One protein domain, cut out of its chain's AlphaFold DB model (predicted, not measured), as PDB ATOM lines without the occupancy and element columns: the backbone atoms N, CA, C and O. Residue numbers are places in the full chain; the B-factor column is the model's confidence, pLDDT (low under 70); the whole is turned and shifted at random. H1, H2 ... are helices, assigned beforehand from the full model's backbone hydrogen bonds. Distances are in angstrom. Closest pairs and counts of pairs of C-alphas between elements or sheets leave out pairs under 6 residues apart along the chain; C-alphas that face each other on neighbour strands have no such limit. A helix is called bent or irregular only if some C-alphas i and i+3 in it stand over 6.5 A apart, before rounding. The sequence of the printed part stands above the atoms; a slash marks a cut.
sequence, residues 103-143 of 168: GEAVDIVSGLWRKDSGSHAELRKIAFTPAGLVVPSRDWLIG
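This is residues 103 to 143 of the 168 residues of the protein "Regulator" of Streptomyces sp. SID7834 (UniProt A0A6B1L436). Going from residue 103, you trace an open, flat horseshoe: helix H1 is one arm, the unnamed stretch 117 to 129 is the curve, and helix H2 is the other arm, with an empty middle. The printed part has 41 residues, with two named helices, H1 then H2, and no named strand; its class is all helix. It is loose, with a radius of gyration of the C-alphas of 12.6 A and spans of 36 by 26 by 6 A.

Find C-alpha 103 at (200.140, 208.982, 331.341); from there H1, residues 103 to 116, runs 19.8 A. H2, residues 130 to 142, runs 19.2 A to C-alpha 142 at (186.513, 221.915, 327.408).

H1 and H2 are apart, joined by a long link of 13 residues. In H1 every O i to N i+4 pair is within hydrogen-bond range; in H2, 6 of 9 are. H2 is only just irregular: C-alphas 132 and 135 are 6.8 A apart.

The C-alphas farthest apart, Ser 119 and Ile 142, are 36.4 A apart. The printed part has no cut. Look for pLDDT under 70 at residues 115 to 129.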
ATOM      1  N   GLY A 103     200.156 210.302 330.701       87.62
ATOM      2  CA  GLY A 103     200.140 208.982 331.341       87.62
ATOM      3  C   GLY A 103     198.854 208.215 331.035       87.62
ATOM      4  O   GLY A 103     198.907 207.073 330.588       87.62
ATOM      5  N   GLU A 104     197.708 208.883 331.162       85.38
ATOM      6  CA  GLU A 104     196.410 208.315 330.791       85.38
ATOM      7  C   GLU A 104     196.346 207.967 329.292       85.38
ATOM      8  O   GLU A 104     195.839 206.906 328.922       85.38
ATOM      9  N   ALA A 105     196.937 208.796 328.422       87.50
ATOM     10  CA  ALA A 105     197.031 208.496 326.995       87.50
ATOM     11  C   ALA A 105     197.832 207.207 326.727       87.50
ATOM     12  O   ALA A 105     197.411 206.363 325.929       87.50
ATOM     13  N   VAL A 106     198.966 207.023 327.414       91.19
ATOM     14  CA  VAL A 106     199.778 205.797 327.323       91.19
ATOM     15  C   VAL A 106     198.995 204.581 327.815       91.19
ATOM     16  O   VAL A 106     199.060 203.528 327.175       91.19
ATOM     17  N   ASP A 107     198.227 204.709 328.895       87.81
ATOM     18  CA  ASP A 107     197.406 203.620 329.432       87.81
ATOM     19  C   ASP A 107     196.292 203.196 328.467       87.81
ATOM     20  O   ASP A 107     196.118 201.996 328.221       87.81
ATOM     21  N   ILE A 108     195.585 204.161 327.865       85.38
ATOM     22  CA  ILE A 108     194.533 203.915 326.865       85.38
ATOM     23  C   ILE A 108     195.115 203.193 325.643       85.38
ATOM     24  O   ILE A 108     194.628 202.120 325.268       85.38
ATOM     25  N   VAL A 109     196.200 203.719 325.057       87.06
ATOM     26  CA  VAL A 109     196.861 203.113 323.887       87.06
ATOM     27  C   VAL A 109     197.413 201.729 324.224       87.06
ATOM     28  O   VAL A 109     197.225 200.787 323.455       87.06
ATOM     29  N   SER A 110     198.025 201.553 325.395       87.12
ATOM     30  CA  SER A 110     198.537 200.251 325.842       87.12
ATOM     31  C   SER A 110     197.415 199.234 326.061       87.12
ATOM     32  O   SER A 110     197.570 198.048 325.760       87.12
ATOM     33  N   GLY A 111     196.270 199.679 326.583       80.62
ATOM     34  CA  GLY A 111     195.069 198.865 326.730       80.62
ATOM     35  C   GLY A 111     194.501 198.424 325.382       80.62
ATOM     36  O   GLY A 111     194.138 197.255 325.231       80.62
ATOM     37  N   LEU A 112     194.470 199.325 324.398       78.12
ATOM     38  CA  LEU A 112     194.072 199.014 323.026       78.12
ATOM     39  C   LEU A 112     195.054 198.034 322.375       78.12
ATOM     40  O   LEU A 112     194.632 197.021 321.822       78.12
ATOM     41  N   TRP A 113     196.356 198.273 322.529       79.56
ATOM     42  CA  TRP A 113     197.410 197.423 321.983       79.56
ATOM     43  C   TRP A 113     197.365 196.003 322.546       79.56
ATOM     44  O   TRP A 113     197.432 195.044 321.784       79.56
ATOM     45  N   ARG A 114     197.170 195.824 323.860       75.19
ATOM     46  CA  ARG A 114     196.997 194.484 324.458       75.19
ATOM     47  C   ARG A 114     195.765 193.753 323.919       75.19
ATOM     48  O   ARG A 114     195.811 192.536 323.760       75.19
ATOM     49  N   LYS A 115     194.680 194.482 323.642       66.12
ATOM     50  CA  LYS A 115     193.464 193.929 323.024       66.12
ATOM     51  C   LYS A 115     193.680 193.579 321.545       66.12
ATOM     52  O   LYS A 115     193.066 192.624 321.078       66.12
ATOM     53  N   ASP A 116     194.556 194.301 320.839       64.25
ATOM     54  CA  ASP A 116     194.948 194.001 319.451       64.25
ATOM     55  C   ASP A 116     195.929 192.828 319.345       64.25
ATOM     56  O   ASP A 116     195.785 191.974 318.479       64.25
ATOM     57  N   SER A 117     196.884 192.746 320.277       65.62
ATOM     58  CA  SER A 117     197.948 191.727 320.322       65.62
ATOM     59  C   SER A 117     197.423 190.297 320.541       65.62
ATOM     60  O   SER A 117     198.192 189.338 320.496       65.62
ATOM     61  N   GLY A 118     196.128 190.146 320.835       66.56
ATOM     62  CA  GLY A 118     195.429 188.865 320.887       66.56
ATOM     63  C   GLY A 118     194.933 188.410 319.510       66.56
ATOM     64  O   GLY A 118     195.471 188.758 318.463       66.56
ATOM     65  N   SER A 119     193.860 187.615 319.474       56.72
ATOM     66  CA  SER A 119     193.164 187.380 318.206       56.72
ATOM     67  C   SER A 119     192.592 188.714 317.719       56.72
ATOM     68  O   SER A 119     191.741 189.282 318.404       56.72
ATOM     69  N   HIS A 120     192.962 189.160 316.510       52.00
ATOM     70  CA  HIS A 120     192.378 190.313 315.790       52.00
ATOM     71  C   HIS A 120     190.824 190.352 315.762       52.00
ATOM     72  O   HIS A 120     190.213 191.284 315.239       52.00
ATOM     73  N   ALA A 121     190.148 189.318 316.272       54.12
ATOM     74  CA  ALA A 121     188.712 189.238 316.467       54.12
ATOM     75  C   ALA A 121     188.146 190.227 317.502       54.12
ATOM     76  O   ALA A 121     186.982 190.584 317.348       54.12
ATOM     77  N   GLU A 122     188.897 190.662 318.524       53.69
ATOM     78  CA  GLU A 122     188.341 191.514 319.595       53.69
ATOM     79  C   GLU A 122     188.222 192.992 319.190       53.69
ATOM     80  O   GLU A 122     187.167 193.590 319.400       53.69
ATOM     81  N   LEU A 123     189.222 193.570 318.511       53.12
ATOM     82  CA  LEU A 123     189.113 194.947 318.002       53.12
ATOM     83  C   LEU A 123     188.095 195.086 316.862       53.12
ATOM     84  O   LEU A 123     187.390 196.088 316.785       53.12
ATOM     85  N   ARG A 124     187.914 194.044 316.038       55.41
ATOM     86  CA  ARG A 124     186.859 194.005 315.003       55.41
ATOM     87  C   ARG A 124     185.432 194.022 315.570       55.41
ATOM     88  O   ARG A 124     184.484 194.117 314.794       55.41
ATOM     89  N   LYS A 125     185.253 193.887 316.891       55.25
ATOM     90  CA  LYS A 125     183.946 194.017 317.557       55.25
ATOM     91  C   LYS A 125     183.631 195.452 317.970       55.25
ATOM     92  O   LYS A 125     182.473 195.711 318.286       55.25
ATOM     93  N   ILE A 126     184.609 196.360 317.975       58.44
ATOM     94  CA  ILE A 126     184.368 197.768 318.296       58.44
ATOM     95  C   ILE A 126     183.705 198.406 317.075       58.44
ATOM     96  O   ILE A 126     184.346 198.680 316.063       58.44
ATOM     97  N   ALA A 127     182.388 198.583 317.145       57.16
ATOM     98  CA  ALA A 127     181.651 199.306 316.123       57.16
ATOM     99  C   ALA A 127     181.985 200.800 316.245       57.16
ATOM    100  O   ALA A 127     181.524 201.464 317.175       57.16
ATOM    101  N   PHE A 128     182.781 201.327 315.314       62.88
ATOM    102  CA  PHE A 128     182.954 202.771 315.194       62.88
ATOM    103  C   PHE A 128     181.636 203.394 314.728       62.88
ATOM    104  O   PHE A 128     181.058 202.968 313.726       62.88
ATOM    105  N   THR A 129     181.176 204.428 315.429       66.06
ATOM    106  CA  THR A 129     180.101 205.295 314.937       66.06
ATOM    107  C   THR A 129     180.507 206.754 315.143       66.06
ATOM    108  O   THR A 129     181.137 207.053 316.160       66.06
ATOM    109  N   PRO A 130     180.124 207.683 314.246       70.19
ATOM    110  CA  PRO A 130     180.430 209.107 314.413       70.19
ATOM    111  C   PRO A 130     179.945 209.686 315.751       70.19
ATOM    112  O   PRO A 130     180.604 210.541 316.330       70.19
ATOM    113  N   ALA A 131     178.834 209.173 316.292       70.62
ATOM    114  CA  ALA A 131     178.323 209.567 317.605       70.62
ATOM    115  C   ALA A 131     179.297 209.246 318.758       70.62
ATOM    116  O   ALA A 131     179.279 209.923 319.783       70.62
ATOM    117  N   GLY A 132     180.180 208.258 318.583       76.75
ATOM    118  CA  GLY A 132     181.239 207.929 319.538       76.75
ATOM    119  C   GLY A 132     182.253 209.049 319.752       76.75
ATOM    120  O   GLY A 132     182.894 209.078 320.796       76.75
ATOM    121  N   LEU A 133     182.366 209.991 318.806       81.81
ATOM    122  CA  LEU A 133     183.265 211.138 318.923       81.81
ATOM    123  C   LEU A 133     182.676 212.289 319.742       81.81
ATOM    124  O   LEU A 133     183.427 213.152 320.178       81.81
ATOM    125  N   VAL A 134     181.366 212.311 320.007       84.62
ATOM    126  CA  VAL A 134     180.715 213.451 320.682       84.62
ATOM    127  C   VAL A 134     181.334 213.728 322.054       84.62
ATOM    128  O   VAL A 134     181.654 214.872 322.364       84.62
ATOM    129  N   VAL A 135     181.524 212.684 322.863       83.06
ATOM    130  CA  VAL A 135     182.111 212.804 324.206       83.06
ATOM    131  C   VAL A 135     183.583 213.233 324.145       83.06
ATOM    132  O   VAL A 135     183.886 214.285 324.696       83.06
ATOM    133  N   PRO A 136     184.490 212.534 323.434       86.06
ATOM    134  CA  PRO A 136     185.893 212.944 323.392       86.06
ATOM    135  C   PRO A 136     186.129 214.276 322.668       86.06
ATOM    136  O   PRO A 136     187.017 215.022 323.061       86.06
ATOM    137  N   SER A 137     185.325 214.641 321.659       86.75
ATOM    138  CA  SER A 137     185.400 215.974 321.040       86.75
ATOM    139  C   SER A 137     184.976 217.076 322.005       86.75
ATOM    140  O   SER A 137     185.617 218.124 322.052       86.75
ATOM    141  N   ARG A 138     183.921 216.851 322.799       88.38
ATOM    142  CA  ARG A 138     183.544 217.771 323.876       88.38
ATOM    143  C   ARG A 138     184.675 217.886 324.892       88.38
ATOM    144  O   ARG A 138     185.051 219.001 325.229       88.38
ATOM    145  N   ASP A 139     185.198 216.757 325.361       87.31
ATOM    146  CA  ASP A 139     186.220 216.714 326.407       87.31
ATOM    147  C   ASP A 139     187.533 217.357 325.944       87.31
ATOM    148  O   ASP A 139     188.166 218.053 326.728       87.31
ATOM    149  N   TRP A 140     187.878 217.249 324.659       86.50
ATOM    150  CA  TRP A 140     188.965 218.019 324.053       86.50
ATOM    151  C   TRP A 140     188.695 219.531 324.059       86.50
ATOM    152  O   TRP A 140     189.580 220.309 324.404       86.50
ATOM    153  N   LEU A 141     187.477 219.959 323.702       88.75
ATOM    154  CA  LEU A 141     187.109 221.381 323.637       88.75
ATOM    155  C   LEU A 141     187.096 222.065 325.008       88.75
ATOM    156  O   LEU A 141     187.444 223.240 325.104       88.75
ATOM    157  N   ILE A 142     186.636 221.364 326.047       88.81
ATOM    158  CA  ILE A 142     186.513 221.915 327.408       88.81
ATOM    159  C   ILE A 142     187.687 221.531 328.314       88.81
ATOM    160  O   ILE A 142     187.786 222.028 329.437       88.81
ATOM    161  N   GLY A 143     188.546 220.623 327.851       81.56
ATOM    162  CA  GLY A 143     189.694 220.119 328.585       81.56
ATOM    163  C   GLY A 143     190.738 221.207 328.800       81.56
ATOM    164  O   GLY A 143     191.017 222.026 327.923       81.56
TER     165      GLY A 143